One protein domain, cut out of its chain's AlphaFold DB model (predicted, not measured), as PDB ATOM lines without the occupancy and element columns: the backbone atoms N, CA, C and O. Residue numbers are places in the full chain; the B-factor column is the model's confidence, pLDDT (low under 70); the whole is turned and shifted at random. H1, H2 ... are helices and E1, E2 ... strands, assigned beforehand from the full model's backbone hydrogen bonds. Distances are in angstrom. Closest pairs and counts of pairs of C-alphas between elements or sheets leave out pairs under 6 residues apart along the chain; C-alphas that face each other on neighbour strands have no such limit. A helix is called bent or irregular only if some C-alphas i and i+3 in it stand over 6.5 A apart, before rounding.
ATOM      1  N   ASP A  30     131.546  61.133  41.231       62.34
ATOM      2  CA  ASP A  30     132.881  60.880  41.800       62.34
ATOM      3  C   ASP A  30     132.877  59.723  42.809       62.34
ATOM      4  O   ASP A  30     133.778  58.883  42.809       62.34
ATOM      5  N   GLU A  31     131.827  59.607  43.630       65.69
ATOM      6  CA  GLU A  31     131.679  58.489  44.569       65.69
ATOM      7  C   GLU A  31     131.437  57.159  43.831       65.69
ATOM      8  O   GLU A  31     132.032  56.129  44.168       65.69
ATOM      9  N   ALA A  32     130.596  57.160  42.791       74.12
ATOM     10  CA  ALA A  32     130.336  55.965  41.994       74.12
ATOM     11  C   ALA A  32     131.592  55.512  41.238       74.12
ATOM     12  O   ALA A  32     131.908  54.316  41.223       74.12
ATOM     13  N   TRP A  33     132.331  56.460  40.657       83.75
ATOM     14  CA  TRP A  33     133.606  56.203  40.002       83.75
ATOM     15  C   TRP A  33     134.647  55.675  40.997       83.75
ATOM     16  O   TRP A  33     135.299  54.665  40.711       83.75
ATOM     17  N   PHE A  34     134.754  56.275  42.189       79.44
ATOM     18  CA  PHE A  34     135.668  55.828  43.244       79.44
ATOM     19  C   PHE A  34     135.402  54.366  43.593       79.44
ATOM     20  O   PHE A  34     136.294  53.526  43.496       79.44
ATOM     21  N   TRP A  35     134.156  54.019  43.928       79.25
ATOM     22  CA  TRP A  35     133.820  52.650  44.324       79.25
ATOM     23  C   TRP A  35     133.918  51.643  43.174       79.25
ATOM     24  O   TRP A  35     134.142  50.456  43.424       79.25
ATOM     25  N   GLN A  36     133.786  52.088  41.922       83.06
ATOM     26  CA  GLN A  36     134.028  51.254  40.746       83.06
ATOM     27  C   GLN A  36     135.505  50.853  40.619       83.06
ATOM     28  O   GLN A  36     135.790  49.699  40.291       83.06
ATOM     29  N   HIS A  37     136.434  51.774  40.890       83.94
ATOM     30  CA  HIS A  37     137.874  51.558  40.706       83.94
ATOM     31  C   HIS A  37     138.581  51.061  41.976       83.94
ATOM     32  O   HIS A  37     139.553  50.309  41.882       83.94
ATOM     33  N   TYR A  38     138.047  51.375  43.160       82.31
ATOM     34  CA  TYR A  38     138.601  51.022  44.470       82.31
ATOM     35  C   TYR A  38     138.944  49.531  44.601       82.31
ATOM     36  O   TYR A  38     140.047  49.170  45.013       82.31
ATOM     37  N   TRP A  39     138.031  48.640  44.197       80.12
ATOM     38  CA  TRP A  39     138.218  47.187  44.321       80.12
ATOM     39  C   TRP A  39     139.306  46.619  43.401       80.12
ATOM     40  O   TRP A  39     139.813  45.524  43.648       80.12
ATOM     41  N   GLY A  40     139.650  47.344  42.334       79.69
ATOM     42  CA  GLY A  40     140.767  47.020  41.447       79.69
ATOM     43  C   GLY A  40     142.091  47.645  41.887       79.69
ATOM     44  O   GLY A  40     143.129  47.298  41.332       79.69
ATOM     45  N   ALA A  41     142.063  48.547  42.869       80.94
ATOM     46  CA  ALA A  41     143.217  49.305  43.321       80.94
ATOM     47  C   ALA A  41     143.838  48.759  44.607       80.94
ATOM     48  O   ALA A  41     143.244  47.963  45.347       80.94
ATOM     49  N   ASP A  42     145.050  49.232  44.881       78.06
ATOM     50  CA  ASP A  42     145.834  48.848  46.055       78.06
ATOM     51  C   ASP A  42     145.192  49.321  47.367       78.06
ATOM     52  O   ASP A  42     145.343  48.662  48.392       78.06
ATOM     53  N   CYS A  43     144.334  50.347  47.319       75.19
ATOM     54  CA  CYS A  43     143.505  50.794  48.446       75.19
ATOM     55  C   CYS A  43     142.634  49.667  49.046       75.19
ATOM     56  O   CYS A  43     142.374  49.632  50.250       75.19
ATOM     57  N   SER A  44     142.191  48.712  48.219       79.25
ATOM     58  CA  SER A  44     141.395  47.556  48.662       79.25
ATOM     59  C   SER A  44     142.240  46.358  49.103       79.25
ATOM     60  O   SER A  44     141.689  45.302  49.422       79.25
ATOM     61  N   TRP A  45     143.574  46.464  49.100       79.00
ATOM     62  CA  TRP A  45     144.460  45.355  49.466       79.00
ATOM     63  C   TRP A  45     144.100  44.717  50.818       79.00
ATOM     64  O   TRP A  45     143.986  43.492  50.848       79.00
ATOM     65  N   PRO A  46     143.790  45.465  51.898       77.88
ATOM     66  CA  PRO A  46     143.438  44.838  53.173       77.88
ATOM     67  C   PRO A  46     142.097  44.084  53.154       77.88
ATOM     68  O   PRO A  46     141.856  43.256  54.022       77.88
ATOM     69  N   ASP A  47     141.217  44.316  52.175       76.12
ATOM     70  CA  ASP A  47     139.993  43.509  52.011       76.12
ATOM     71  C   ASP A  47     140.281  42.162  51.333       76.12
ATOM     72  O   ASP A  47     139.483  41.225  51.414       76.12
ATOM     73  N   ARG A  48     141.410  42.077  50.624       72.94
ATOM     74  CA  ARG A  48     141.849  40.905  49.856       72.94
ATOM     75  C   ARG A  48     142.956  40.127  50.568       72.94
ATOM     76  O   ARG A  48     143.150  38.947  50.280       72.94
ATOM     77  N   ALA A  49     143.676  40.779  51.472       72.38
ATOM     78  CA  ALA A  49     144.764  40.197  52.231       72.38
ATOM     79  C   ALA A  49     144.253  39.242  53.310       72.38
ATOM     80  O   ALA A  49     143.272  39.501  54.004       72.38
ATOM     81  N   THR A  50     144.956  38.124  53.471       64.81
ATOM     82  CA  THR A  50     144.663  37.135  54.518       64.81
ATOM     83  C   THR A  50     145.356  37.454  55.840       64.81
ATOM     84  O   THR A  50     145.020  36.849  56.855       64.81
ATOM     85  N   ASP A  51     146.317  38.383  55.831       72.50
ATOM     86  CA  ASP A  51     147.023  38.870  57.011       72.50
ATOM     87  C   ASP A  51     146.740  40.366  57.210       72.50
ATOM     88  O   ASP A  51     147.114  41.199  56.389       72.50
ATOM     89  N   LEU A  52     146.058  40.684  58.312       75.00
ATOM     90  CA  LEU A  52     145.724  42.046  58.747       75.00
ATOM     91  C   LEU A  52     146.399  42.377  60.078       75.00
ATOM     92  O   LEU A  52     145.902  43.183  60.867       75.00
ATOM     93  N   THR A  53     147.494  41.680  60.382       76.25
ATOM     94  CA  THR A  53     148.192  41.804  61.659       76.25
ATOM     95  C   THR A  53     149.314  42.827  61.642       76.25
ATOM     96  O   THR A  53     149.936  43.000  62.684       76.25
ATOM     97  N   GLN A  54     149.533  43.529  60.532       82.44
ATOM     98  CA  GLN A  54     150.670  44.430  60.362       82.44
ATOM     99  C   GLN A  54     150.230  45.832  59.934       82.44
ATOM    100  O   GLN A  54     149.163  46.019  59.339       82.44
ATOM    101  N   VAL A  55     151.063  46.813  60.260       90.19
ATOM    102  CA  VAL A  55     151.049  48.159  59.689       90.19
ATOM    103  C   VAL A  55     151.690  48.099  58.308       90.19
ATOM    104  O   VAL A  55     152.735  47.478  58.128       90.19
ATOM    105  N   LEU A  56     151.062  48.744  57.332       88.25
ATOM    106  CA  LEU A  56     151.464  48.669  55.932       88.25
ATOM    107  C   LEU A  56     151.560  50.057  55.336       88.25
ATOM    108  O   LEU A  56     150.670  50.881  55.537       88.25
ATOM    109  N   ARG A  57     152.601  50.297  54.552       90.50
ATOM    110  CA  ARG A  57     152.661  51.455  53.665       90.50
ATOM    111  C   ARG A  57     152.068  51.082  52.323       90.50
ATOM    112  O   ARG A  57     152.164  49.937  51.883       90.50
ATOM    113  N   GLN A  58     151.528  52.065  51.618       86.31
ATOM    114  CA  GLN A  58     151.135  51.870  50.225       86.31
ATOM    115  C   GLN A  58     152.323  51.381  49.378       86.31
ATOM    116  O   GLN A  58     152.170  50.483  48.550       86.31
ATOM    117  N   SER A  59     153.526  51.894  49.646       88.31
ATOM    118  CA  SER A  59     154.767  51.489  48.979       88.31
ATOM    119  C   SER A  59     155.226  50.058  49.287       88.31
ATOM    120  O   SER A  59     156.023  49.511  48.525       88.31
ATOM    121  N   ASP A  60     154.704  49.418  50.344       88.94
ATOM    122  CA  ASP A  60     154.940  47.992  50.615       88.94
ATOM    123  C   ASP A  60     154.099  47.090  49.694       88.94
ATOM    124  O   ASP A  60     154.435  45.926  49.472       88.94
ATOM    125  N   VAL A  61     152.997  47.624  49.158       84.94
ATOM    126  CA  VAL A  61     151.999  46.875  48.384       84.94
ATOM    127  C   VAL A  61     152.120  47.135  46.885       84.94
ATOM    128  O   VAL A  61     151.908  46.222  46.086       84.94
ATOM    129  N   THR A  62     152.467  48.363  46.493       87.12
ATOM    130  CA  THR A  62     152.499  48.786  45.090       87.12
ATOM    131  C   THR A  62     153.695  49.671  44.789       87.12
ATOM    132  O   THR A  62     154.181  50.417  45.640       87.12
ATOM    133  N   THR A  63     154.188  49.612  43.554       88.94
ATOM    134  CA  THR A  63     155.250  50.524  43.126       88.94
ATOM    135  C   THR A  63     154.653  51.877  42.750       88.94
ATOM    136  O   THR A  63     153.528  51.962  42.262       88.94
ATOM    137  N   ARG A  64     155.432  52.959  42.876       85.75
ATOM    138  CA  ARG A  64     154.992  54.301  42.442       85.75
ATOM    139  C   ARG A  64     154.526  54.319  40.981       85.75
ATOM    140  O   ARG A  64     153.593  55.038  40.642       85.75
ATOM    141  N   ARG A  65     155.173  53.528  40.118       87.88
ATOM    142  CA  ARG A  65     154.809  53.397  38.703       87.88
ATOM    143  C   ARG A  65     153.442  52.734  38.534       87.88
ATOM    144  O   ARG A  65     152.651  53.217  37.735       87.88
ATOM    145  N   ASP A  66     153.199  51.638  39.246       88.25
ATOM    146  CA  ASP A  66     151.948  50.886  39.135       88.25
ATOM    147  C   ASP A  66     150.780  51.670  39.741       88.25
ATOM    148  O   ASP A  66     149.702  51.708  39.153       88.25
ATOM    149  N   TRP A  67     151.026  52.390  40.841       85.62
ATOM    150  CA  TRP A  67     150.060  53.321  41.416       85.62
ATOM    151  C   TRP A  67     149.658  54.424  40.434       85.62
ATOM    152  O   TRP A  67     148.474  54.618  40.197       85.62
ATOM    153  N   LEU A  68     150.625  55.095  39.805       86.75
ATOM    154  CA  LEU A  68     150.357  56.135  38.800       86.75
ATOM    155  C   LEU A  68     149.641  55.621  37.546       86.75
ATOM    156  O   LEU A  68     149.034  56.394  36.813       86.75
ATOM    157  N   ALA A  69     149.749  54.324  37.258       87.56
ATOM    158  CA  ALA A  69     149.001  53.693  36.178       87.56
ATOM    159  C   ALA A  69     147.572  53.306  36.602       87.56
ATOM    160  O   ALA A  69     146.752  52.964  35.747       87.56
ATOM    161  N   ASN A  70     147.271  53.330  37.904       86.00
ATOM    162  CA  ASN A  70     145.945  53.069  38.436       86.00
ATOM    163  C   ASN A  70     145.075  54.331  38.306       86.00
ATOM    164  O   ASN A  70     145.513  55.394  38.753       86.00
ATOM    165  N   PRO A  71     143.833  54.225  37.790       87.38
ATOM    166  CA  PRO A  71     142.909  55.354  37.731       87.38
ATOM    167  C   PRO A  71     142.766  56.072  39.074       87.38
ATOM    168  O   PRO A  71     142.776  57.294  39.107       87.38
ATOM    169  N   MET A  72     142.745  55.332  40.191       84.00
ATOM    170  CA  MET A  72     142.610  55.898  41.539       84.00
ATOM    171  C   MET A  72     143.664  56.954  41.876       84.00
ATOM    172  O   MET A  72     143.379  57.805  42.712       84.00
ATOM    173  N   SER A  73     144.840  56.939  41.240       84.69
ATOM    174  CA  SER A  73     145.865  57.963  41.464       84.69
ATOM    175  C   SER A  73     145.412  59.375  41.091       84.69
ATOM    176  O   SER A  73     145.915  60.319  41.682       84.69
ATOM    177  N   GLU A  74     144.426  59.538  40.203       84.38
ATOM    178  CA  GLU A  74     143.881  60.852  39.825       84.38
ATOM    179  C   GLU A  74     143.205  61.584  40.997       84.38
ATOM    180  O   GLU A  74     143.088  62.808  40.974       84.38
ATOM    181  N   LEU A  75     142.787  60.851  42.036       80.31
ATOM    182  CA  LEU A  75     142.157  61.412  43.235       80.31
ATOM    183  C   LEU A  75     143.155  61.808  44.332       80.31
ATOM    184  O   LEU A  75     142.744  62.373  45.344       80.31
ATOM    185  N   PHE A  76     144.447  61.510  44.163       78.12
ATOM    186  CA  PHE A  76     145.464  61.745  45.185       78.12
ATOM    187  C   PHE A  76     146.646  62.541  44.622       78.12
ATOM    188  O   PHE A  76     147.029  62.343  43.470       78.12
ATOM    189  N   PRO A  77     147.280  63.416  45.422       75.81
ATOM    190  CA  PRO A  77     148.499  64.097  45.002       75.81
ATOM    191  C   PRO A  77     149.612  63.121  44.599       75.81
ATOM    192  O   PRO A  77     149.779  62.044  45.178       75.81
ATOM    193  N   ASP A  78     150.433  63.526  43.632       77.69
ATOM    194  CA  ASP A  78     151.546  62.715  43.133       77.69
ATOM    195  C   ASP A  78     152.618  62.407  44.193       77.69
ATOM    196  O   ASP A  78     153.365  61.436  44.098       77.69
ATOM    197  N   ASP A  79     152.733  63.226  45.218       79.00
ATOM    198  CA  ASP A  79     153.685  63.056  46.307       79.00
ATOM    199  C   ASP A  79     153.007  62.642  47.618       79.00
ATOM    200  O   ASP A  79     153.616  62.763  48.683       79.00
ATOM    201  N   ALA A  80     151.773  62.133  47.539       81.44
ATOM    202  CA  ALA A  80     151.075  61.564  48.677       81.44
ATOM    203  C   ALA A  80     151.632  60.180  49.033       81.44
ATOM    204  O   ALA A  80     151.787  59.297  48.184       81.44
ATOM    205  N   HIS A  81     151.883  59.996  50.324       85.38
ATOM    206  CA  HIS A  81     152.263  58.732  50.937       85.38
ATOM    207  C   HIS A  81     151.198  58.327  51.948       85.38
ATOM    208  O   HIS A  81     150.707  59.170  52.702       85.38
ATOM    209  N   GLU A  82     150.883  57.038  51.999       88.06
ATOM    210  CA  GLU A  82     149.895  56.469  52.913       88.06
ATOM    211  C   GLU A  82     150.543  55.374  53.768       88.06
ATOM    212  O   GLU A  82     151.241  54.489  53.260       88.06
ATOM    213  N   VAL A  83     150.264  55.412  55.071       90.12
ATOM    214  CA  VAL A  83     150.486  54.293  55.988       90.12
ATOM    215  C   VAL A  83     149.180  53.929  56.678       90.12
ATOM    216  O   VAL A  83     148.392  54.782  57.089       90.12
ATOM    217  N   MET A  84     148.953  52.633  56.815       88.88
ATOM    218  CA  MET A  84     147.694  52.068  57.247       88.88
ATOM    219  C   MET A  84     147.908  51.076  58.382       88.88
ATOM    220  O   MET A  84     148.709  50.148  58.301       88.88
ATOM    221  N   THR A  85     147.123  51.253  59.439       89.69
ATOM    222  CA  THR A  85     146.990  50.291  60.532       89.69
ATOM    223  C   THR A  85     145.649  49.580  60.408       89.69
ATOM    224  O   THR A  85     144.614  50.241  60.329       89.69
ATOM    225  N   VAL A  86     145.652  48.244  60.402       85.62
ATOM    226  CA  VAL A  86     144.441  47.434  60.186       85.62
ATOM    227  C   VAL A  86     144.141  46.549  61.391       85.62
ATOM    228  O   VAL A  86     145.051  46.055  62.062       85.62
ATOM    229  N   TRP A  87     142.855  46.325  61.656       84.62
ATOM    230  CA  TRP A  87     142.360  45.348  62.622       84.62
ATOM    231  C   TRP A  87     141.203  44.530  62.029       84.62
ATOM    232  O   TRP A  87     140.370  45.078  61.297       84.62
ATOM    233  N   PRO A  88     141.098  43.233  62.371       73.06
ATOM    234  CA  PRO A  88     139.997  42.373  61.927       73.06
ATOM    235  C   PRO A  88     138.661  42.693  62.625       73.06
ATOM    236  O   PRO A  88     137.628  42.127  62.281       73.06
ATOM    237  N   ASP A  89     138.663  43.593  63.609       66.31
ATOM    238  CA  ASP A  89     137.578  43.790  64.573       66.31
ATOM    239  C   ASP A  89     136.470  44.752  64.103       66.31
ATOM    240  O   ASP A  89     135.727  45.309  64.912       66.31
ATOM    241  N   GLY A  90     136.306  44.942  62.789       59.25
ATOM    242  CA  GLY A  90     135.219  45.761  62.241       59.25
ATOM    243  C   GLY A  90     133.826  45.130  62.397       59.25
ATOM    244  O   GLY A  90     132.827  45.813  62.180       59.25
ATOM    245  N   GLY A  91     133.758  43.836  62.739       56.28
ATOM    246  CA  GLY A  91     132.563  42.986  62.683       56.28
ATOM    247  C   GLY A  91     132.720  41.848  61.657       56.28
ATOM    248  O   GLY A  91     133.707  41.813  60.923       56.28
ATOM    249  N   PRO A  92     131.781  40.883  61.570       50.44
ATOM    250  CA  PRO A  92     131.873  39.792  60.597       50.44
ATOM    251  C   PRO A  92     131.987  40.314  59.154       50.44
ATOM    252  O   PRO A  92     131.046  40.907  58.629       50.44
ATOM    253  N   GLY A  93     133.134  40.078  58.507       62.44
ATOM    254  CA  GLY A  93     133.410  40.550  57.143       62.44
ATOM    255  C   GLY A  93     133.724  42.047  57.033       62.44
ATOM    256  O   GLY A  93     133.614  42.602  55.944       62.44
ATOM    257  N   GLN A  94     134.081  42.704  58.139       68.38
ATOM    258  CA  GLN A  94     134.447  44.117  58.180       68.38
ATOM    259  C   GLN A  94     135.854  44.280  58.759       68.38
ATOM    260  O   GLN A  94     136.219  43.613  59.724       68.38
ATOM    261  N   THR A  95     136.625  45.206  58.196       73.94
ATOM    262  CA  THR A  95     137.943  45.592  58.714       73.94
ATOM    263  C   THR A  95     137.870  46.995  59.304       73.94
ATOM    264  O   THR A  95     137.167  47.862  58.782       73.94
ATOM    265  N   LEU A  96     138.569  47.218  60.416       81.94
ATOM    266  CA  LEU A  96     138.807  48.557  60.946       81.94
ATOM    267  C   LEU A  96     140.166  49.031  60.446       81.94
ATOM    268  O   LEU A  96     141.141  48.283  60.511       81.94
ATOM    269  N   ARG A  97     140.232  50.276  59.977       84.25
ATOM    270  CA  ARG A  97     141.459  50.869  59.446       84.25
ATOM    271  C   ARG A  97     141.668  52.257  60.016       84.25
ATOM    272  O   ARG A  97     140.725  53.044  60.100       84.25
ATOM    273  N   LEU A  98     142.911  52.549  60.361       87.38
ATOM    274  CA  LEU A  98     143.391  53.898  60.611       87.38
ATOM    275  C   LEU A  98     144.387  54.236  59.507       87.38
ATOM    276  O   LEU A  98     145.378  53.526  59.339       87.38
ATOM    277  N   LEU A  99     144.077  55.282  58.746       87.81
ATOM    278  CA  LEU A  99     144.861  55.737  57.603       87.81
ATOM    279  C   LEU A  99     145.565  57.033  57.993       87.81
ATOM    280  O   LEU A  99     144.929  57.941  58.531       87.81
ATOM    281  N   ALA A 100     146.859  57.119  57.724       88.25
ATOM    282  CA  ALA A 100     147.627  58.342  57.860       88.25
ATOM    283  C   ALA A 100     148.258  58.691  56.516       88.25
ATOM    284  O   ALA A 100     148.851  57.842  55.854       88.25
ATOM    285  N   TRP A 101     148.128  59.961  56.151       87.56
ATOM    286  CA  TRP A 101     148.551  60.496  54.867       87.56
ATOM    287  C   TRP A 101     149.620  61.557  55.091       87.56
ATOM    288  O   TRP A 101     149.582  62.294  56.080       87.56
ATOM    289  N   ARG A 102     150.579  61.631  54.174       82.50
ATOM    290  CA  ARG A 102     151.589  62.685  54.133       82.50
ATOM    291  C   ARG A 102     151.745  63.156  52.699       82.50
ATOM    292  O   ARG A 102     152.107  62.365  51.838       82.50
ATOM    293  N   GLU A 103     151.513  64.439  52.477       83.31
ATOM    294  CA  GLU A 103     151.798  65.107  51.209       83.31
ATOM    295  C   GLU A 103     153.156  65.795  51.293       83.31
ATOM    296  O   GLU A 103     153.502  66.382  52.323       83.31
ATOM    297  N   GLY A 104     153.923  65.735  50.208       73.12
ATOM    298  CA  GLY A 104     155.238  66.352  50.143       73.12
ATOM    299  C   GLY A 104     156.303  65.636  50.980       73.12
ATOM    300  O   GLY A 104     156.140  65.269  52.144       73.12
ATOM    301  N   GLY A 105     157.482  65.480  50.384       80.38
ATOM    302  CA  GLY A 105     158.649  64.935  51.071       80.38
ATOM    303  C   GLY A 105     158.755  63.412  51.017       80.38
ATOM    304  O   GLY A 105     158.412  62.778  50.020       80.38
ATOM    305  N   ARG A 106     159.368  62.836  52.059       85.31
ATOM    306  CA  ARG A 106     159.721  61.411  52.105       85.31
ATOM    307  C   ARG A 106     158.558  60.561  52.613       85.31
ATOM    308  O   ARG A 106     157.844  60.974  53.531       85.31
ATOM    309  N   ASP A 107     158.475  59.354  52.070       89.19
ATOM    310  CA  ASP A 107     157.580  58.292  52.526       89.19
ATOM    311  C   ASP A 107     157.790  57.962  54.018       89.19
ATOM    312  O   ASP A 107     158.785  58.366  54.643       89.19
ATOM    313  N   PHE A 108     156.843  57.227  54.591       92.25
ATOM    314  CA  PHE A 108     156.945  56.649  55.918       92.25
ATOM    315  C   PHE A 108     158.109  55.656  55.976       92.25
ATOM    316  O   PHE A 108     158.253  54.758  55.139       92.25
ATOM    317  N   ASP A 109     158.973  55.827  56.970       93.00
ATOM    318  CA  ASP A 109     160.118  54.942  57.169       93.00
ATOM    319  C   ASP A 109     159.809  53.798  58.147       93.00
ATOM    320  O   ASP A 109     158.711  53.671  58.687       93.00
ATOM    321  N   GLU A 110     160.795  52.933  58.380       94.50
ATOM    322  CA  GLU A 110     160.662  51.810  59.314       94.50
ATOM    323  C   GLU A 110     160.402  52.260  60.758       94.50
ATOM    324  O   GLU A 110     159.778  51.531  61.526       94.50
ATOM    325  N   ASN A 111     160.859  53.455  61.143       94.81
ATOM    326  CA  ASN A 111     160.614  53.992  62.473       94.81
ATOM    327  C   ASN A 111     159.159  54.467  62.616       94.81
ATOM    328  O   ASN A 111     158.551  54.232  63.659       94.81
ATOM    329  N   ASP A 112     158.584  55.068  61.570       94.00
ATOM    330  CA  ASP A 112     157.157  55.400  61.510       94.00
ATOM    331  C   ASP A 112     156.294  54.129  61.648       94.00
ATOM    332  O   ASP A 112     155.364  54.085  62.459       94.00
ATOM    333  N   VAL A 113     156.648  53.065  60.916       93.38
ATOM    334  CA  VAL A 113     155.968  51.760  60.991       93.38
ATOM    335  C   VAL A 113     156.098  51.147  62.386       93.38
ATOM    336  O   VAL A 113     155.095  50.747  62.975       93.38
ATOM    337  N   LEU A 114     157.306  51.121  62.959       94.25
ATOM    338  CA  LEU A 114     157.546  50.574  64.296       94.25
ATOM    339  C   LEU A 114     156.752  51.318  65.377       94.25
ATOM    340  O   LEU A 114     156.208  50.695  66.291       94.25
ATOM    341  N   LEU A 115     156.683  52.648  65.285       94.88
ATOM    342  CA  LEU A 115     155.900  53.458  66.211       94.88
ATOM    343  C   LEU A 115     154.414  53.099  66.123       94.88
ATOM    344  O   LEU A 115     153.770  52.907  67.156       94.88
ATOM    345  N   LEU A 116     153.874  52.989  64.909       94.00
ATOM    346  CA  LEU A 116     152.481  52.603  64.706       94.00
ATOM    347  C   LEU A 116     152.211  51.180  65.192       94.00
ATOM    348  O   LEU A 116     151.199  50.979  65.853       94.00
ATOM    349  N   GLU A 117     153.119  50.228  64.974       93.56
ATOM    350  CA  GLU A 117     153.004  48.868  65.516       93.56
ATOM    351  C   GLU A 117     152.962  48.861  67.047       93.56
ATOM    352  O   GLU A 117     152.121  48.195  67.656       93.56
ATOM    353  N   LEU A 118     153.818  49.659  67.693       95.69
ATOM    354  CA  LEU A 118     153.826  49.792  69.149       95.69
ATOM    355  C   LEU A 118     152.535  50.441  69.672       95.69
ATOM    356  O   LEU A 118     152.006  50.041  70.712       95.69
ATOM    357  N   LEU A 119     152.011  51.441  68.961       94.44
ATOM    358  CA  LEU A 119     150.785  52.147  69.334       94.44
ATOM    359  C   LEU A 119     149.514  51.377  68.976       94.44
ATOM    360  O   LEU A 119     148.470  51.611  69.584       94.44
ATOM    361  N   ARG A 120     149.582  50.443  68.030       91.44
ATOM    362  CA  ARG A 120     148.451  49.693  67.484       91.44
ATOM    363  C   ARG A 120     147.500  49.113  68.541       91.44
ATOM    364  O   ARG A 120     146.299  49.374  68.434       91.44
ATOM    365  N   PRO A 121     147.946  48.383  69.586       91.50
ATOM    366  CA  PRO A 121     147.028  47.889  70.617       91.50
ATOM    367  C   PRO A 121     146.352  49.018  71.410       91.50
ATOM    368  O   PRO A 121     145.196  48.886  71.814       91.50
ATOM    369  N   HIS A 122     147.038  50.145  71.611       93.50
ATOM    370  CA  HIS A 122     146.507  51.295  72.343       93.50
ATOM    371  C   HIS A 122     145.499  52.094  71.511       93.50
ATOM    372  O   HIS A 122     144.450  52.474  72.031       93.50
ATOM    373  N   LEU A 123     145.775  52.289  70.219       91.25
ATOM    374  CA  LEU A 123     144.851  52.908  69.266       91.25
ATOM    375  C   LEU A 123     143.566  52.085  69.142       91.25
ATOM    376  O   LEU A 123     142.467  52.634  69.210       91.25
ATOM    377  N   HIS A 124     143.694  50.760  69.066       88.62
ATOM    378  CA  HIS A 124     142.539  49.872  69.018       88.62
ATOM    379  C   HIS A 124     141.699  49.937  70.298       88.62
ATOM    380  O   HIS A 124     140.480  50.093  70.239       88.62
ATOM    381  N   ALA A 125     142.339  49.885  71.470       89.81
ATOM    382  CA  ALA A 125     141.641  50.012  72.746       89.81
ATOM    383  C   ALA A 125     140.922  51.367  72.879       89.81
ATOM    384  O   ALA A 125     139.793  51.422  73.376       89.81
ATOM    385  N   ALA A 126     141.546  52.453  72.414       89.50
ATOM    386  CA  ALA A 126     140.932  53.776  72.388       89.50
ATOM    387  C   ALA A 126     139.702  53.813  71.465       89.50
ATOM    388  O   ALA A 126     138.654  54.308  71.881       89.50
ATOM    389  N   TYR A 127     139.797  53.225  70.267       86.75
ATOM    390  CA  TYR A 127     138.669  53.094  69.342       86.75
ATOM    391  C   TYR A 127     137.505  52.313  69.963       86.75
ATOM    392  O   TYR A 127     136.378  52.806  69.993       86.75
ATOM    393  N   LEU A 128     137.767  51.128  70.524       86.06
ATOM    394  CA  LEU A 128     136.726  50.302  71.146       86.06
ATOM    395  C   LEU A 128     136.045  51.025  72.312       86.06
ATOM    396  O   LEU A 128     134.825  50.946  72.466       86.06
ATOM    397  N   LYS A 129     136.813  51.770  73.116       86.06
ATOM    398  CA  LYS A 129     136.268  52.600  74.196       86.06
ATOM    399  C   LYS A 129     135.354  53.701  73.651       86.06
ATOM    400  O   LYS A 129     134.273  53.905  74.200       86.06
ATOM    401  N   ALA A 130     135.766  54.388  72.588       82.69
ATOM    402  CA  ALA A 130     134.975  55.445  71.964       82.69
ATOM    403  C   ALA A 130     133.681  54.903  71.334       82.69
ATOM    404  O   ALA A 130     132.616  55.490  71.519       82.69
ATOM    405  N   GLU A 131     133.739  53.761  70.645       80.69
ATOM    406  CA  GLU A 131     132.555  53.153  70.032       80.69
ATOM    407  C   GLU A 131     131.578  52.631  71.094       80.69
ATOM    408  O   GLU A 131     130.370  52.834  70.966       80.69
ATOM    409  N   ALA A 132     132.074  52.031  72.181       80.81
ATOM    410  CA  ALA A 132     131.234  51.622  73.306       80.81
ATOM    411  C   ALA A 132     130.516  52.820  73.947       80.81
ATOM    412  O   ALA A 132     129.331  52.732  74.274       80.81
ATOM    413  N   GLU A 133     131.204  53.955  74.087       78.81
ATOM    414  CA  GLU A 133     130.592  55.185  74.582       78.81
ATOM    415  C   GLU A 133     129.544  55.712  73.600       78.81
ATOM    416  O   GLU A 133     128.400  55.943  73.980       78.81
ATOM    417  N   ARG A 134     129.859  55.778  72.303       72.38
ATOM    418  CA  ARG A 134     128.897  56.172  71.265       72.38
ATOM    419  C   ARG A 134     127.652  55.287  71.271       72.38
ATOM    420  O   ARG A 134     126.542  55.794  71.112       72.38
ATOM    421  N   GLN A 135     127.810  53.981  71.470       71.25
ATOM    422  CA  GLN A 135     126.695  53.041  71.576       71.25
ATOM    423  C   GLN A 135     125.875  53.254  72.847       71.25
ATOM    424  O   GLN A 135     124.652  53.182  72.779       71.25
ATOM    425  N   ARG A 136     126.502  53.575  73.983       74.25
ATOM    426  CA  ARG A 136     125.785  53.967  75.207       74.25
ATOM    427  C   ARG A 136     124.971  55.236  75.000       74.25
ATOM    428  O   ARG A 136     123.791  55.254  75.331       74.25
ATOM    429  N   LEU A 137     125.561  56.251  74.375       65.69
ATOM    430  CA  LEU A 137     124.883  57.506  74.048       65.69
ATOM    431  C   LEU A 137     123.735  57.298  73.056       65.69
ATOM    432  O   LEU A 137     122.664  57.874  73.225       65.69
ATOM    433  N   SER A 138     123.934  56.445  72.051       64.25
ATOM    434  CA  SER A 138     122.914  56.125  71.039       64.25
ATOM    435  C   SER A 138     121.821  55.192  71.575       64.25
ATOM    436  O   SER A 138     120.692  55.218  71.086       64.25
ATOM    437  N   GLY A 139     122.165  54.353  72.556       61.41
ATOM    438  CA  GLY A 139     121.256  53.473  73.285       61.41
ATOM    439  C   GLY A 139     120.447  54.213  74.351       61.41
ATOM    440  O   GLY A 139     119.293  53.857  74.584       61.41
ATOM    441  N   SER A 140     121.004  55.277  74.940       65.94
ATOM    442  CA  SER A 140     120.229  56.261  75.693       65.94
ATOM    443  C   SER A 140     119.291  56.980  74.721       65.94
ATOM    444  O   SER A 140     119.689  57.357  73.614       65.94
TER     445      SER A 140
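This is residues 30 to 140 of the 205 residues of the protein "Response regulator transcription factor" of Actinomycetales bacterium (UniProt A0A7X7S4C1). What is the main picture? A small sheet, mostly the long hairpin E2 and E3 with short E1 beside E2, has the bent helix H6 over one face, and residues 129 to 140 stick out. The five short helices H1 to H5 form a loose cluster apart from H6. What is it made of? The printed part has 111 residues, class mixed, with six named helices and three strands in the order H1 H2 E1 H3 H4 H5 E2 E3 H6; the antiparallel sheet runs E1, E2, E3. It is only just compact, close to loose, with a radius of gyration of the C-alphas of 15.7 A and spans of 48 by 36 by 27 A.

How do the strands pair? Inner strand E2, residues 80 to 87, is antiparallel to edge strands E1, residues 55 to 57, and E3, residues 96 to 103. Within hydrogen-bond range are N 56 and O 84 of E1 and E2, 2.9 A, and N 83 and O 100 of the hairpin E2 and E3, 2.9 A. How does H6 stand? H6, residues 110 to 139, one helix by its hydrogen bonds, is bent, C-alphas 118 and 121 being 7.2 A apart, into H6a, residues 110 to 118, and H6b, residues 121 to 139, at a steep tilt of 49 degrees. Both are on the same face, two layers, helices on one face of a sheet. On local planes of just 6 C-alphas, H6a runs along E1 at 22 degrees, height over the sheet 8.7 A, and H6b across E2 at 74 degrees, height 11.7 A. Where are the short helices? H2, residues 42 to 48, touches H3, residues 58 to 61, closest C-alphas Asp 42 and Val 61, 6.9 A, and each only grazes the sheet. H1, residues 30 to 38, touches H5, residues 71 to 75, closest C-alphas His 37 and Met 72, 6.5 A; H4, residues 64 to 69, is close to H5 but not clearly touching, closest C-alphas Trp 67 and Ser 73, 6.3 A. Are the helix backbones complete? Every O i to N i+4 pair is within hydrogen-bond range in H1, H4, H6a and H6b; H2 has 1 of 3 and H5 0 of 1, beside 3 of 4 and 2 of 2 O i to N i+3 pairs, and H3 is too short for an O i to N i+4 pair.

Where are the anchors? H1 begins at C-alpha 30 (132.881, 60.880, 41.800) and H6b ends at C-alpha 139 (121.256, 53.473, 73.285). How long are the longer elements? From first to last C-alpha E2 is 23.1 A, E3 23.2 A, H6b 26.5 A and H6a 12.1 A. H2 is irregular, C-alphas 43 and 46 being 7.6 A apart.

How far does it reach? The two C-alphas farthest apart, of Arg 65 and Ser 140, are 50.7 A apart. Is it continuous and confident? The printed part has no cut and no long link; pLDDT is under 70 at residues 30 to 31, 50, 89 to 94 and 137 to 140.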